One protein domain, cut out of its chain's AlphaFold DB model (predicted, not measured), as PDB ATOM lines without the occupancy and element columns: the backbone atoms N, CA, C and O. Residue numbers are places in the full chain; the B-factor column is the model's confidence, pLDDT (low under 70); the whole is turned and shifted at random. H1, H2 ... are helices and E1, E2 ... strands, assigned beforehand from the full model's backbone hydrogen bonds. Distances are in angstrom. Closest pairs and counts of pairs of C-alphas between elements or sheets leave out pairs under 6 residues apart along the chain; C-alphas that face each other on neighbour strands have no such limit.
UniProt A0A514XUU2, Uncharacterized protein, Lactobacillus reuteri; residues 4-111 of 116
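AT A GLANCE: This is residues 4 to 111 of the 116 residues of an uncharacterized protein of Lactobacillus reuteri (UniProt A0A514XUU2). A small, twisted sheet of three strands, E1, E2 and E3, has helices H1, H3 and H4 over one face, and the short helix H2 packs on the early parts of H1 and H3, off the sheet. H1 crosses H3 at a steep angle, while the late parts of H3 and H4 meet in a helical hairpin that overlaps over a short stretch. The printed part has 108 residues with four named helices and three named strands in the order H1 E1 E2 E3 H2 H3 H4; the sheet's order is E1, E2, E3, antiparallel throughout. The class is mixed, helices and strands. The whole is compact, with a radius of gyration of the C-alphas of 14.0 A and spans of 44 by 34 by 19 A.

IN THESE COORDINATES: In the sheet, E1 holds residues 25 to 29, E2 residues 35 to 40, 15.6 A long, and E3 residues 46 to 50. H1, residues 4 to 21, is 26.0 A long, from C-alpha 4 at (-58.905, -7.822, -37.489) to C-alpha 21 at (-43.851, 11.431, -28.515). H2 is residues 53 to 60, 10.4 A. H3, residues 65 to 82, is 25.8 A long. H4, residues 96 to 111, is 22.9 A long and ends with C-alpha 111 at (-48.927, 12.478, -20.192).

HOW THE PARTS SIT: E1, E2 and E3 form a meander, each strand the antiparallel neighbour of the one before. In the hairpin of E1 and E2, N 36 and O 28 are within hydrogen-bond range at 2.7 A; in that of E2 and E3, N 39 and O 47 are at 2.8 A. With H1, H3 and H4 on one face, the sheet makes two layers, strands and helices. H1 lies over E1 and E2 at a height over the sheet of 10.3 A and runs along the strands, at 2 degrees to E2 on the local plane. H3 lies over E3 at a height over the sheet of 12.8 A. H1 and H3 touch, the closest C-alphas being those of Glu 10 and Ile 72, 6.2 A apart, at a steep tilt of 52 degrees, the same way. H4 touches H1, with Leu 21 and Gly 108 closest at 6.1 A between C-alphas. H3 and H4 form a helical hairpin at a shallow tilt of 26 degrees, with the C-alphas of Met 81 and Arg 106 closest at 5.6 A. H2 touches H3, with the C-alphas of Thr 60 and Ala 68 closest at 4.9 A, but H2 and H4 are apart. In H1, H2, H3 and H4 every O i to N i+4 pair is within hydrogen-bond range.

THE WHOLE: The two C-alphas farthest apart, those of Gly 62 and Tyr 96, are 44.2 A apart. The printed part has no cut. The link from H3 to H4, residues 83 to 95, is long, and the other links are tight. The mean pLDDT of the printed part is 92.3, and residue 84 alone is under 70.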
ATOM      1  N   GLY A   4     -59.750  -8.657 -36.625       77.69
ATOM      2  CA  GLY A   4     -58.905  -7.822 -37.489       77.69
ATOM      3  C   GLY A   4     -59.030  -6.318 -37.214       77.69
ATOM      4  O   GLY A   4     -58.096  -5.566 -37.465       77.69
ATOM      5  N   ARG A   5     -60.160  -5.863 -36.654       84.00
ATOM      6  CA  ARG A   5     -60.330  -4.460 -36.252       84.00
ATOM      7  C   ARG A   5     -59.619  -4.150 -34.937       84.00
ATOM      8  O   ARG A   5     -59.151  -3.035 -34.795       84.00
ATOM      9  N   LEU A   6     -59.518  -5.101 -34.006       87.75
ATOM     10  CA  LEU A   6     -58.839  -4.888 -32.721       87.75
ATOM     11  C   LEU A   6     -57.350  -4.587 -32.917       87.75
ATOM     12  O   LEU A   6     -56.870  -3.558 -32.451       87.75
ATOM     13  N   ILE A   7     -56.657  -5.440 -33.676       89.19
ATOM     14  CA  ILE A   7     -55.233  -5.256 -33.992       89.19
ATOM     15  C   ILE A   7     -55.010  -3.942 -34.748       89.19
ATOM     16  O   ILE A   7     -54.100  -3.187 -34.425       89.19
ATOM     17  N   GLN A   8     -55.869  -3.629 -35.724       91.62
ATOM     18  CA  GLN A   8     -55.731  -2.387 -36.484       91.62
ATOM     19  C   GLN A   8     -55.877  -1.141 -35.597       91.62
ATOM     20  O   GLN A   8     -55.159  -0.168 -35.806       91.62
ATOM     21  N   GLU A   9     -56.786  -1.150 -34.618       93.12
ATOM     22  CA  GLU A   9     -56.916  -0.039 -33.666       93.12
ATOM     23  C   GLU A   9     -55.674   0.090 -32.769       93.12
ATOM     24  O   GLU A   9     -55.216   1.208 -32.533       93.12
ATOM     25  N   GLU A  10     -55.095  -1.031 -32.322       94.81
ATOM     26  CA  GLU A  10     -53.843  -1.035 -31.552       94.81
ATOM     27  C   GLU A  10     -52.681  -0.448 -32.379       94.81
ATOM     28  O   GLU A  10     -51.994   0.460 -31.909       94.81
ATOM     29  N   TYR A  11     -52.530  -0.860 -33.644       95.25
ATOM     30  CA  TYR A  11     -51.517  -0.333 -34.574       95.25
ATOM     31  C   TYR A  11     -51.703   1.149 -34.895       95.25
ATOM     32  O   TYR A  11     -50.762   1.934 -34.774       95.25
ATOM     33  N   ASN A  12     -52.923   1.566 -35.232       95.56
ATOM     34  CA  ASN A  12     -53.217   2.975 -35.494       95.56
ATOM     35  C   ASN A  12     -52.854   3.842 -34.285       95.56
ATOM     36  O   ASN A  12     -52.299   4.934 -34.422       95.56
ATOM     37  N   PHE A  13     -53.167   3.361 -33.081       96.44
ATOM     38  CA  PHE A  13     -52.861   4.099 -31.871       96.44
ATOM     39  C   PHE A  13     -51.368   4.095 -31.531       96.44
ATOM     40  O   PHE A  13     -50.857   5.120 -31.077       96.44
ATOM     41  N   PHE A  14     -50.647   3.006 -31.800       97.44
ATOM     42  CA  PHE A  14     -49.191   2.970 -31.685       97.44
ATOM     43  C   PHE A  14     -48.522   4.050 -32.543       97.44
ATOM     44  O   PHE A  14     -47.668   4.786 -32.047       97.44
ATOM     45  N   GLU A  15     -48.949   4.210 -33.795       97.00
ATOM     46  CA  GLU A  15     -48.418   5.246 -34.689       97.00
ATOM     47  C   GLU A  15     -48.699   6.657 -34.170       97.00
ATOM     48  O   GLU A  15     -47.801   7.503 -34.152       97.00
ATOM     49  N   ILE A  16     -49.920   6.906 -33.690       95.81
ATOM     50  CA  ILE A  16     -50.291   8.180 -33.058       95.81
ATOM     51  C   ILE A  16     -49.397   8.446 -31.845       95.81
ATOM     52  O   ILE A  16     -48.807   9.520 -31.743       95.81
ATOM     53  N   MET A  17     -49.245   7.461 -30.957       95.88
ATOM     54  CA  MET A  17     -48.392   7.564 -29.776       95.88
ATOM     55  C   MET A  17     -46.945   7.886 -30.171       95.88
ATOM     56  O   MET A  17     -46.346   8.804 -29.613       95.88
ATOM     57  N   CYS A  18     -46.369   7.174 -31.144       96.50
ATOM     58  CA  CYS A  18     -45.005   7.424 -31.606       96.50
ATOM     59  C   CYS A  18     -44.830   8.834 -32.181       96.50
ATOM     60  O   CYS A  18     -43.862   9.516 -31.833       96.50
ATOM     61  N   ASN A  19     -45.785   9.290 -32.994       96.12
ATOM     62  CA  ASN A  19     -45.784  10.632 -33.572       96.12
ATOM     63  C   ASN A  19     -45.891  11.718 -32.494       96.12
ATOM     64  O   ASN A  19     -45.097  12.658 -32.495       96.12
ATOM     65  N   GLU A  20     -46.814  11.577 -31.539       95.12
ATOM     66  CA  GLU A  20     -46.984  12.540 -30.444       95.12
ATOM     67  C   GLU A  20     -45.758  12.613 -29.525       95.12
ATOM     68  O   GLU A  20     -45.431  13.676 -28.995       95.12
ATOM     69  N   LEU A  21     -45.053  11.496 -29.345       94.94
ATOM     70  CA  LEU A  21     -43.851  11.431 -28.515       94.94
ATOM     71  C   LEU A  21     -42.560  11.762 -29.274       94.94
ATOM     72  O   LEU A  21     -41.499  11.842 -28.649       94.94
ATOM     73  N   GLY A  22     -42.630  11.960 -30.594       94.56
ATOM     74  CA  GLY A  22     -41.465  12.212 -31.438       94.56
ATOM     75  C   GLY A  22     -40.454  11.063 -31.411       94.56
ATOM     76  O   GLY A  22     -39.245  11.303 -31.417       94.56
ATOM     77  N   VAL A  23     -40.934   9.818 -31.327       94.12
ATOM     78  CA  VAL A  23     -40.093   8.613 -31.307       94.12
ATOM     79  C   VAL A  23     -40.327   7.761 -32.544       94.12
ATOM     80  O   VAL A  23     -41.419   7.724 -33.104       94.12
ATOM     81  N   ARG A  24     -39.293   7.029 -32.959       89.00
ATOM     82  CA  ARG A  24     -39.406   6.068 -34.054       89.00
ATOM     83  C   ARG A  24     -39.986   4.753 -33.532       89.00
ATOM     84  O   ARG A  24     -39.289   4.010 -32.839       89.00
ATOM     85  N   GLY A  25     -41.243   4.492 -33.877       93.56
ATOM     86  CA  GLY A  25     -41.853   3.169 -33.782       93.56
ATOM     87  C   GLY A  25     -41.481   2.301 -34.985       93.56
ATOM     88  O   GLY A  25     -41.201   2.815 -36.070       93.56
ATOM     89  N   GLN A  26     -41.458   0.989 -34.794       94.38
ATOM     90  CA  GLN A  26     -41.326   0.006 -35.865       94.38
ATOM     91  C   GLN A  26     -42.146  -1.241 -35.535       94.38
ATOM     92  O   GLN A  26     -42.408  -1.518 -34.365       94.38
ATOM     93  N   TYR A  27     -42.477  -2.011 -36.563       94.56
ATOM     94  CA  TYR A  27     -43.062  -3.337 -36.416       94.56
ATOM     95  C   TYR A  27     -41.982  -4.392 -36.650       94.56
ATOM     96  O   TYR A  27     -41.126  -4.228 -37.523       94.56
ATOM     97  N   ALA A  28     -41.998  -5.452 -35.854       93.56
ATOM     98  CA  ALA A  28     -41.098  -6.593 -35.983       93.56
ATOM     99  C   ALA A  28     -41.876  -7.886 -35.738       93.56
ATOM    100  O   ALA A  28     -42.960  -7.845 -35.167       93.56
ATOM    101  N   HIS A  29     -41.317  -9.025 -36.128       93.38
ATOM    102  CA  HIS A  29     -41.862 -10.324 -35.762       93.38
ATOM    103  C   HIS A  29     -40.740 -11.277 -35.351       93.38
ATOM    104  O   HIS A  29     -39.590 -11.098 -35.765       93.38
ATOM    105  N   ASP A  30     -41.059 -12.269 -34.524       90.19
ATOM    106  CA  ASP A  30     -40.135 -13.360 -34.219       90.19
ATOM    107  C   ASP A  30     -40.197 -14.478 -35.280       90.19
ATOM    108  O   ASP A  30     -40.858 -14.356 -36.319       90.19
ATOM    109  N   ASN A  31     -39.457 -15.563 -35.038       90.69
ATOM    110  CA  ASN A  31     -39.401 -16.724 -35.931       90.69
ATOM    111  C   ASN A  31     -40.705 -17.536 -35.943       90.69
ATOM    112  O   ASN A  31     -40.940 -18.276 -36.896       90.69
ATOM    113  N   ASP A  32     -41.535 -17.386 -34.910       90.31
ATOM    114  CA  ASP A  32     -42.836 -18.043 -34.792       90.31
ATOM    115  C   ASP A  32     -43.957 -17.189 -35.421       90.31
ATOM    116  O   ASP A  32     -45.113 -17.610 -35.479       90.31
ATOM    117  N   GLY A  33     -43.613 -16.001 -35.932       89.69
ATOM    118  CA  GLY A  33     -44.529 -15.072 -36.588       89.69
ATOM    119  C   GLY A  33     -45.299 -14.172 -35.622       89.69
ATOM    120  O   GLY A  33     -46.240 -13.506 -36.049       89.69
ATOM    121  N   LEU A  34     -44.926 -14.124 -34.338       90.44
ATOM    122  CA  LEU A  34     -45.534 -13.194 -33.391       90.44
ATOM    123  C   LEU A  34     -45.070 -11.772 -33.694       90.44
ATOM    124  O   LEU A  34     -43.873 -11.492 -33.685       90.44
ATOM    125  N   GLU A  35     -46.023 -10.874 -33.926       93.19
ATOM    126  CA  GLU A  35     -45.760  -9.471 -34.228       93.19
ATOM    127  C   GLU A  35     -45.536  -8.634 -32.960       93.19
ATOM    128  O   GLU A  35     -46.120  -8.871 -31.898       93.19
ATOM    129  N   TYR A  36     -44.718  -7.595 -33.093       94.88
ATOM    130  CA  TYR A  36     -44.340  -6.670 -32.036       94.88
ATOM    131  C   TYR A  36     -44.379  -5.227 -32.525       94.88
ATOM    132  O   TYR A  36     -43.823  -4.897 -33.573       94.88
ATOM    133  N   MET A  37     -44.923  -4.348 -31.691       96.19
ATOM    134  CA  MET A  37     -44.725  -2.903 -31.778       96.19
ATOM    135  C   MET A  37     -43.490  -2.525 -30.968       96.19
ATOM    136  O   MET A  37     -43.399  -2.835 -29.780       96.19
ATOM    137  N   VAL A  38     -42.523  -1.865 -31.597       96.19
ATOM    138  CA  VAL A  38     -41.182  -1.680 -31.037       96.19
ATOM    139  C   VAL A  38     -40.766  -0.214 -31.059       96.19
ATOM    140  O   VAL A  38     -40.852   0.459 -32.081       96.19
ATOM    141  N   VAL A  39     -40.238   0.268 -29.935       96.44
ATOM    142  CA  VAL A  39     -39.568   1.566 -29.811       96.44
ATOM    143  C   VAL A  39     -38.075   1.329 -29.615       96.44
ATOM    144  O   VAL A  39     -37.668   0.633 -28.680       96.44
ATOM    145  N   ILE A  40     -37.255   1.942 -30.473       94.19
ATOM    146  CA  ILE A  40     -35.793   1.854 -30.398       94.19
ATOM    147  C   ILE A  40     -35.208   3.148 -29.826       94.19
ATOM    148  O   ILE A  40     -35.478   4.248 -30.311       94.19
ATOM    149  N   ALA A  41     -34.368   3.008 -28.807       94.31
ATOM    150  CA  ALA A  41     -33.563   4.080 -28.246       94.31
ATOM    151  C   ALA A  41     -32.333   4.398 -29.124       94.31
ATOM    152  O   ALA A  41     -31.929   3.583 -29.951       94.31
ATOM    153  N   PRO A  42     -31.676   5.560 -28.941       91.62
ATOM    154  CA  PRO A  42     -30.612   6.021 -29.835       91.62
ATOM    155  C   PRO A  42     -29.438   5.056 -30.043       91.62
ATOM    156  O   PRO A  42     -28.850   5.076 -31.120       91.62
ATOM    157  N   ASN A  43     -29.087   4.230 -29.050       94.69
ATOM    158  CA  ASN A  43     -27.995   3.260 -29.176       94.69
ATOM    159  C   ASN A  43     -28.496   1.827 -29.438       94.69
ATOM    160  O   ASN A  43     -27.770   0.868 -29.194       94.69
ATOM    161  N   GLY A  44     -29.727   1.670 -29.931       92.56
ATOM    162  CA  GLY A  44     -30.263   0.378 -30.360       92.56
ATOM    163  C   GLY A  44     -30.976  -0.424 -29.274       92.56
ATOM    164  O   GLY A  44     -31.461  -1.511 -29.566       92.56
ATOM    165  N   ALA A  45     -31.087   0.091 -28.045       94.06
ATOM    166  CA  ALA A  45     -31.876  -0.580 -27.018       94.06
ATOM    167  C   ALA A  45     -33.371  -0.575 -27.377       94.06
ATOM    168  O   ALA A  45     -33.895   0.412 -27.891       94.06
ATOM    169  N   ILE A  46     -34.063  -1.665 -27.069       94.06
ATOM    170  CA  ILE A  46     -35.419  -1.963 -27.526       94.06
ATOM    171  C   ILE A  46     -36.393  -1.992 -26.347       94.06
ATOM    172  O   ILE A  46     -36.088  -2.516 -25.271       94.06
ATOM    173  N   ARG A  47     -37.588  -1.441 -26.581       94.25
ATOM    174  CA  ARG A  47     -38.819  -1.753 -25.844       94.25
ATOM    175  C   ARG A  47     -39.848  -2.276 -26.826       94.25
ATOM    176  O   ARG A  47     -40.076  -1.620 -27.841       94.25
ATOM    177  N   ALA A  48     -40.469  -3.403 -26.519       94.25
ATOM    178  CA  ALA A  48     -41.448  -4.023 -27.396       94.25
ATOM    179  C   ALA A  48     -42.743  -4.369 -26.667       94.25
ATOM    180  O   ALA A  48     -42.752  -4.674 -25.475       94.25
ATOM    181  N   VAL A  49     -43.831  -4.380 -27.425       94.25
ATOM    182  CA  VAL A  49     -45.140  -4.865 -26.998       94.25
ATOM    183  C   VAL A  49     -45.607  -5.926 -27.995       94.25
ATOM    184  O   VAL A  49     -45.659  -5.620 -29.187       94.25
ATOM    185  N   PRO A  50     -45.915  -7.159 -27.551       92.50
ATOM    186  CA  PRO A  50     -46.423  -8.195 -28.438       92.50
ATOM    187  C   PRO A  50     -47.876  -7.905 -28.820       92.50
ATOM    188  O   PRO A  50     -48.683  -7.515 -27.972       92.50
ATOM    189  N   CYS A  51     -48.209  -8.172 -30.074       90.25
ATOM    190  CA  CYS A  51     -49.532  -7.946 -30.642       90.25
ATOM    191  C   CYS A  51     -50.282  -9.279 -30.592       90.25
ATOM    192  O   CYS A  51     -50.002 -10.193 -31.366       90.25
ATOM    193  N   ARG A  52     -51.181  -9.438 -29.615       90.06
ATOM    194  CA  ARG A  52     -51.895 -10.703 -29.371       90.06
ATOM    195  C   ARG A  52     -53.391 -10.470 -29.405       90.06
ATOM    196  O   ARG A  52     -53.951  -9.872 -28.486       90.06
ATOM    197  N   VAL A  53     -54.040 -10.979 -30.449       88.69
ATOM    198  CA  VAL A  53     -55.487 -10.818 -30.630       88.69
ATOM    199  C   VAL A  53     -56.275 -11.424 -29.477       88.69
ATOM    200  O   VAL A  53     -57.280 -10.859 -29.079       88.69
ATOM    201  N   GLU A  54     -55.795 -12.517 -28.887       90.44
ATOM    202  CA  GLU A  54     -56.456 -13.188 -27.767       90.44
ATOM    203  C   GLU A  54     -56.503 -12.295 -26.523       90.44
ATOM    204  O   GLU A  54     -57.464 -12.341 -25.760       90.44
ATOM    205  N   TRP A  55     -55.476 -11.463 -26.324       90.44
ATOM    206  CA  TRP A  55     -55.447 -10.499 -25.225       90.44
ATOM    207  C   TRP A  55     -56.415  -9.350 -25.473       90.44
ATOM    208  O   TRP A  55     -57.110  -8.946 -24.547       90.44
ATOM    209  N   LEU A  56     -56.498  -8.856 -26.712       92.00
ATOM    210  CA  LEU A  56     -57.452  -7.805 -27.075       92.00
ATOM    211  C   LEU A  56     -58.899  -8.315 -27.037       92.00
ATOM    212  O   LEU A  56     -59.783  -7.597 -26.579       92.00
ATOM    213  N   ASP A  57     -59.143  -9.553 -27.475       91.56
ATOM    214  CA  ASP A  57     -60.447 -10.216 -27.373       91.56
ATOM    215  C   ASP A  57     -60.868 -10.296 -25.897       91.56
ATOM    216  O   ASP A  57     -61.968  -9.872 -25.560       91.56
ATOM    217  N   PHE A  58     -59.980 -10.756 -25.008       92.31
ATOM    218  CA  PHE A  58     -60.254 -10.811 -23.568       92.31
ATOM    219  C   PHE A  58     -60.486  -9.422 -22.955       92.31
ATOM    220  O   PHE A  58     -61.415  -9.238 -22.175       92.31
ATOM    221  N   LEU A  59     -59.655  -8.440 -23.313       93.06
ATOM    222  CA  LEU A  59     -59.741  -7.069 -22.809       93.06
ATOM    223  C   LEU A  59     -61.049  -6.375 -23.215       93.06
ATOM    224  O   LEU A  59     -61.540  -5.519 -22.486       93.06
ATOM    225  N   THR A  60     -61.587  -6.719 -24.386       93.81
ATOM    226  CA  THR A  60     -62.734  -6.029 -24.993       93.81
ATOM    227  C   THR A  60     -64.031  -6.831 -24.968       93.81
ATOM    228  O   THR A  60     -65.030  -6.393 -25.544       93.81
ATOM    229  N   ASP A  61     -64.038  -7.993 -24.312       93.19
ATOM    230  CA  ASP A  61     -65.218  -8.849 -24.239       93.19
ATOM    231  C   ASP A  61     -66.373  -8.149 -23.511       93.19
ATOM    232  O   ASP A  61     -66.205  -7.539 -22.456       93.19
ATOM    233  N   GLY A  62     -67.562  -8.207 -24.110       92.38
ATOM    234  CA  GLY A  62     -68.762  -7.537 -23.603       92.38
ATOM    235  C   GLY A  62     -68.767  -6.003 -23.676       92.38
ATOM    236  O   GLY A  62     -69.800  -5.415 -23.362       92.38
ATOM    237  N   LEU A  63     -67.678  -5.358 -24.110       94.38
ATOM    238  CA  LEU A  63     -67.592  -3.899 -24.207       94.38
ATOM    239  C   LEU A  63     -68.237  -3.363 -25.484       94.38
ATOM    240  O   LEU A  63     -68.199  -3.990 -26.555       94.38
ATOM    241  N   ASP A  64     -68.776  -2.148 -25.397       93.94
ATOM    242  CA  ASP A  64     -69.148  -1.415 -26.597       93.94
ATOM    243  C   ASP A  64     -67.910  -0.937 -27.379       93.94
ATOM    244  O   ASP A  64     -66.756  -1.101 -26.977       93.94
ATOM    245  N   ARG A  65     -68.133  -0.357 -28.563       90.44
ATOM    246  CA  ARG A  65     -67.028   0.071 -29.429       90.44
ATOM    247  C   ARG A  65     -66.159   1.157 -28.783       90.44
ATOM    248  O   ARG A  65     -64.943   1.122 -28.956       90.44
ATOM    249  N   SER A  66     -66.764   2.147 -28.136       92.06
ATOM    250  CA  SER A  66     -66.038   3.249 -27.496       92.06
ATOM    251  C   SER A  66     -65.200   2.748 -26.328       92.06
ATOM    252  O   SER A  66     -64.023   3.092 -26.238       92.06
ATOM    253  N   GLU A  67     -65.792   1.904 -25.488       94.75
ATOM    254  CA  GLU A  67     -65.141   1.286 -24.337       94.75
ATOM    255  C   GLU A  67     -63.982   0.391 -24.781       94.75
ATOM    256  O   GLU A  67     -62.867   0.539 -24.291       94.75
ATOM    257  N   ALA A  68     -64.198  -0.460 -25.788       94.19
ATOM    258  CA  ALA A  68     -63.152  -1.313 -26.342       94.19
ATOM    259  C   ALA A  68     -61.963  -0.501 -26.879       94.19
ATOM    260  O   ALA A  68     -60.812  -0.831 -26.604       94.19
ATOM    261  N   ILE A  69     -62.221   0.581 -27.624       93.94
ATOM    262  CA  ILE A  69     -61.156   1.457 -28.135       93.94
ATOM    263  C   ILE A  69     -60.403   2.121 -26.979       93.94
ATOM    264  O   ILE A  69     -59.174   2.177 -27.013       93.94
ATOM    265  N   TYR A  70     -61.112   2.624 -25.969       95.06
ATOM    266  CA  TYR A  70     -60.489   3.212 -24.785       95.06
ATOM    267  C   TYR A  70     -59.564   2.205 -24.083       95.06
ATOM    268  O   TYR A  70     -58.403   2.519 -23.808       95.06
ATOM    269  N   GLU A  71     -60.044   0.981 -23.873       95.69
ATOM    270  CA  GLU A  71     -59.297  -0.077 -23.202       95.69
ATOM    271  C   GLU A  71     -58.045  -0.500 -23.973       95.69
ATOM    272  O   GLU A  71     -56.963  -0.533 -23.389       95.69
ATOM    273  N   ILE A  72     -58.141  -0.711 -25.292       95.12
ATOM    274  CA  ILE A  72     -56.985  -1.033 -26.153       95.12
ATOM    275  C   ILE A  72     -55.900   0.042 -26.031       95.12
ATOM    276  O   ILE A  72     -54.717  -0.259 -25.865       95.12
ATOM    277  N   ARG A  73     -56.294   1.319 -26.088       95.56
ATOM    278  CA  ARG A  73     -55.354   2.443 -25.990       95.56
ATOM    279  C   ARG A  73     -54.687   2.491 -24.622       95.56
ATOM    280  O   ARG A  73     -53.467   2.639 -24.531       95.56
ATOM    281  N   ARG A  74     -55.477   2.358 -23.557       95.12
ATOM    282  CA  ARG A  74     -54.986   2.361 -22.175       95.12
ATOM    283  C   ARG A  74     -54.015   1.212 -21.923       95.12
ATOM    284  O   ARG A  74     -52.969   1.421 -21.305       95.12
ATOM    285  N   ASP A  75     -54.347   0.024 -22.410       94.44
ATOM    286  CA  ASP A  75     -53.526  -1.175 -22.289       94.44
ATOM    287  C   ASP A  75     -52.188  -1.012 -23.023       94.44
ATOM    288  O   ASP A  75     -51.131  -1.215 -22.421       94.44
ATOM    289  N   LEU A  76     -52.200  -0.507 -24.263       95.06
ATOM    290  CA  LEU A  76     -50.973  -0.238 -25.017       95.06
ATOM    291  C   LEU A  76     -50.029   0.723 -24.277       95.06
ATOM    292  O   LEU A  76     -48.837   0.437 -24.129       95.06
ATOM    293  N   LEU A  77     -50.551   1.848 -23.768       95.12
ATOM    294  CA  LEU A  77     -49.748   2.803 -22.991       95.12
ATOM    295  C   LEU A  77     -49.188   2.151 -21.724       95.12
ATOM    296  O   LEU A  77     -48.019   2.345 -21.387       95.12
ATOM    297  N   THR A  78     -50.001   1.348 -21.037       93.00
ATOM    298  CA  THR A  78     -49.601   0.661 -19.804       93.00
ATOM    299  C   THR A  78     -48.457  -0.319 -20.060       93.00
ATOM    300  O   THR A  78     -47.468  -0.309 -19.324       93.00
ATOM    301  N   LYS A  79     -48.529  -1.098 -21.143       92.50
ATOM    302  CA  LYS A  79     -47.470  -2.035 -21.550       92.50
ATOM    303  C   LYS A  79     -46.152  -1.315 -21.865       92.50
ATOM    304  O   LYS A  79     -45.089  -1.732 -21.403       92.50
ATOM    305  N   PHE A  80     -46.202  -0.184 -22.576       92.94
ATOM    306  CA  PHE A  80     -45.009   0.636 -22.831       92.94
ATOM    307  C   PHE A  80     -44.463   1.333 -21.572       92.94
ATOM    308  O   PHE A  80     -43.260   1.604 -21.489       92.94
ATOM    309  N   MET A  81     -45.309   1.595 -20.572       88.81
ATOM    310  CA  MET A  81     -44.889   2.121 -19.271       88.81
ATOM    311  C   MET A  81     -44.142   1.089 -18.431       88.81
ATOM    312  O   MET A  81     -43.044   1.382 -17.936       88.81
ATOM    313  N   SER A  82     -44.730  -0.097 -18.260       81.75
ATOM    314  CA  SER A  82     -44.176  -1.158 -17.417       81.75
ATOM    315  C   SER A  82     -42.903  -1.751 -18.018       81.75
ATOM    316  O   SER A  82     -41.961  -2.061 -17.286       81.75
ATOM    317  N   GLY A  83     -42.841  -1.857 -19.351       74.06
ATOM    318  CA  GLY A  83     -41.868  -2.715 -20.022       74.06
ATOM    319  C   GLY A  83     -42.026  -4.174 -19.579       74.06
ATOM    320  O   GLY A  83     -43.039  -4.546 -18.982       74.06
ATOM    321  N   GLY A  84     -41.005  -4.989 -19.839       63.53
ATOM    322  CA  GLY A  84     -40.947  -6.375 -19.370       63.53
ATOM    323  C   GLY A  84     -41.369  -7.409 -20.410       63.53
ATOM    324  O   GLY A  84     -41.646  -8.551 -20.050       63.53
ATOM    325  N   CYS A  85     -41.399  -7.041 -21.694       77.50
ATOM    326  CA  CYS A  85     -41.469  -8.042 -22.749       77.50
ATOM    327  C   CYS A  85     -40.139  -8.812 -22.805       77.50
ATOM    328  O   CYS A  85     -39.079  -8.216 -22.635       77.50
ATOM    329  N   GLY A  86     -40.171 -10.121 -23.065       77.31
ATOM    330  CA  GLY A  86     -38.961 -10.959 -23.114       77.31
ATOM    331  C   GLY A  86     -37.930 -10.535 -24.170       77.31
ATOM    332  O   GLY A  86     -36.787 -10.973 -24.107       77.31
ATOM    333  N   VAL A  87     -38.321  -9.669 -25.110       85.44
ATOM    334  CA  VAL A  87     -37.453  -9.107 -26.158       85.44
ATOM    335  C   VAL A  87     -36.949  -7.692 -25.837       85.44
ATOM    336  O   VAL A  87     -36.231  -7.088 -26.632       85.44
ATOM    337  N   ASP A  88     -37.331  -7.137 -24.687       91.44
ATOM    338  CA  ASP A  88     -36.810  -5.860 -24.219       91.44
ATOM    339  C   ASP A  88     -35.307  -5.955 -23.942       91.44
ATOM    340  O   ASP A  88     -34.829  -6.919 -23.340       91.44
ATOM    341  N   THR A  89     -34.562  -4.894 -24.253       90.94
ATOM    342  CA  THR A  89     -33.167  -4.809 -23.806       90.94
ATOM    343  C   THR A  89     -33.103  -4.795 -22.280       90.94
ATOM    344  O   THR A  89     -33.810  -4.019 -21.611       90.94
ATOM    345  N   SER A  90     -32.224  -5.638 -21.727       89.81
ATOM    346  CA  SER A  90     -32.074  -5.790 -20.285       89.81
ATOM    347  C   SER A  90     -31.702  -4.454 -19.644       89.81
ATOM    348  O   SER A  90     -30.846  -3.732 -20.166       89.81
ATOM    349  N   PRO A  91     -32.253  -4.111 -18.465       86.19
ATOM    350  CA  PRO A  91     -31.826  -2.935 -17.719       86.19
ATOM    351  C   PRO A  91     -30.318  -2.877 -17.458       86.19
ATOM    352  O   PRO A  91     -29.806  -1.779 -17.253       86.19
ATOM    353  N   MET A  92     -29.601  -4.007 -17.452       89.75
ATOM    354  CA  MET A  92     -28.142  -4.030 -17.278       89.75
ATOM    355  C   MET A  92     -27.376  -3.638 -18.548       89.75
ATOM    356  O   MET A  92     -26.263  -3.136 -18.454       89.75
ATOM    357  N   GLU A  93     -27.987  -3.811 -19.718       92.88
ATOM    358  CA  GLU A  93     -27.391  -3.549 -21.035       92.88
ATOM    359  C   GLU A  93     -27.656  -2.114 -21.514       92.88
ATOM    360  O   GLU A  93     -27.044  -1.641 -22.470       92.88
ATOM    361  N   LEU A  94     -28.550  -1.383 -20.837       93.38
ATOM    362  CA  LEU A  94     -28.882  -0.011 -21.210       93.38
ATOM    363  C   LEU A  94     -27.724   0.948 -20.943       93.38
ATOM    364  O   LEU A  94     -27.343   1.196 -19.787       93.38
ATOM    365  N   THR A  95     -27.275   1.613 -22.008       96.38
ATOM    366  CA  THR A  95     -26.378   2.763 -21.897       96.38
ATOM    367  C   THR A  95     -27.081   3.933 -21.197       96.38
ATOM    368  O   THR A  95     -28.311   4.010 -21.125       96.38
ATOM    369  N   TYR A  96     -26.315   4.912 -20.703       95.50
ATOM    370  CA  TYR A  96     -26.897   6.122 -20.109       95.50
ATOM    371  C   TYR A  96     -27.834   6.869 -21.077       95.50
ATOM    372  O   TYR A  96     -28.881   7.373 -20.661       95.50
ATOM    373  N   LYS A  97     -27.491   6.915 -22.374       96.44
ATOM    374  CA  LYS A  97     -28.325   7.564 -23.398       96.44
ATOM    375  C   LYS A  97     -29.665   6.846 -23.562       96.44
ATOM    376  O   LYS A  97     -30.690   7.528 -23.601       96.44
ATOM    377  N   ASP A  98     -29.672   5.515 -23.560       95.44
ATOM    378  CA  ASP A  98     -30.908   4.729 -23.673       95.44
ATOM    379  C   ASP A  98     -31.781   4.872 -22.429       95.44
ATOM    380  O   ASP A  98     -32.983   5.100 -22.535       95.44
ATOM    381  N   ARG A  99     -31.180   4.844 -21.230       94.19
ATOM    382  CA  ARG A  99     -31.906   5.096 -19.972       94.19
ATOM    383  C   ARG A  99     -32.569   6.468 -19.979       94.19
ATOM    384  O   ARG A  99     -33.748   6.591 -19.654       94.19
ATOM    385  N   LYS A 100     -31.823   7.508 -20.367       96.00
ATOM    386  CA  LYS A 100     -32.346   8.877 -20.457       96.00
ATOM    387  C   LYS A 100     -33.478   8.973 -21.479       96.00
ATOM    388  O   LYS A 100     -34.471   9.646 -21.204       96.00
ATOM    389  N   PHE A 101     -33.339   8.311 -22.626       95.56
ATOM    390  CA  PHE A 101     -34.384   8.227 -23.641       95.56
ATOM    391  C   PHE A 101     -35.645   7.548 -23.093       95.56
ATOM    392  O   PHE A 101     -36.701   8.173 -23.090       95.56
ATOM    393  N   PHE A 102     -35.541   6.337 -22.540       94.12
ATOM    394  CA  PHE A 102     -36.703   5.602 -22.035       94.12
ATOM    395  C   PHE A 102     -37.379   6.282 -20.841       94.12
ATOM    396  O   PHE A 102     -38.598   6.226 -20.718       94.12
ATOM    397  N   ASN A 103     -36.628   6.986 -19.991       93.88
ATOM    398  CA  ASN A 103     -37.222   7.790 -18.921       93.88
ATOM    399  C   ASN A 103     -38.061   8.950 -19.477       93.88
ATOM    400  O   ASN A 103     -39.167   9.185 -18.997       93.88
ATOM    401  N   LYS A 104     -37.570   9.653 -20.507       95.50
ATOM    402  CA  LYS A 104     -38.348  10.698 -21.191       95.50
ATOM    403  C   LYS A 104     -39.559  10.120 -21.916       95.50
ATOM    404  O   LYS A 104     -40.641  10.686 -21.819       95.50
ATOM    405  N   PHE A 105     -39.378   8.994 -22.601       95.12
ATOM    406  CA  PHE A 105     -40.455   8.274 -23.271       95.12
ATOM    407  C   PHE A 105     -41.572   7.917 -22.282       95.12
ATOM    408  O   PHE A 105     -42.709   8.309 -22.503       95.12
ATOM    409  N   ARG A 106     -41.245   7.314 -21.129       93.88
ATOM    410  CA  ARG A 106     -42.214   7.018 -20.055       93.88
ATOM    411  C   ARG A 106     -42.949   8.258 -19.552       93.88
ATOM    412  O   ARG A 106     -44.159   8.232 -19.376       93.88
ATOM    413  N   GLN A 107     -42.245   9.371 -19.344       94.50
ATOM    414  CA  GLN A 107     -42.900  10.632 -18.970       94.50
ATOM    415  C   GLN A 107     -43.875  11.121 -20.048       94.50
ATOM    416  O   GLN A 107     -44.914  11.686 -19.723       94.50
ATOM    417  N   GLY A 108     -43.539  10.917 -21.321       95.50
ATOM    418  CA  GLY A 108     -44.424  11.187 -22.446       95.50
ATOM    419  C   GLY A 108     -45.666  10.299 -22.434       95.50
ATOM    420  O   GLY A 108     -46.780  10.814 -22.475       95.50
ATOM    421  N   VAL A 109     -45.484   8.985 -22.296       94.88
ATOM    422  CA  VAL A 109     -46.582   8.010 -22.216       94.88
ATOM    423  C   VAL A 109     -47.521   8.330 -21.045       94.88
ATOM    424  O   VAL A 109     -48.728   8.392 -21.250       94.88
ATOM    425  N   LEU A 110     -47.000   8.662 -19.857       93.88
ATOM    426  CA  LEU A 110     -47.819   9.102 -18.713       93.88
ATOM    427  C   LEU A 110     -48.688  10.327 -19.028       93.88
ATOM    428  O   LEU A 110     -49.839  10.398 -18.604       93.88
ATOM    429  N   LYS A 111     -48.153  11.299 -19.774       94.00
ATOM    430  CA  LYS A 111     -48.927  12.478 -20.192       94.00
ATOM    431  C   LYS A 111     -50.030  12.113 -21.181       94.00
ATOM    432  O   LYS A 111     -51.094  12.716 -21.120       94.00
TER     433      LYS A 111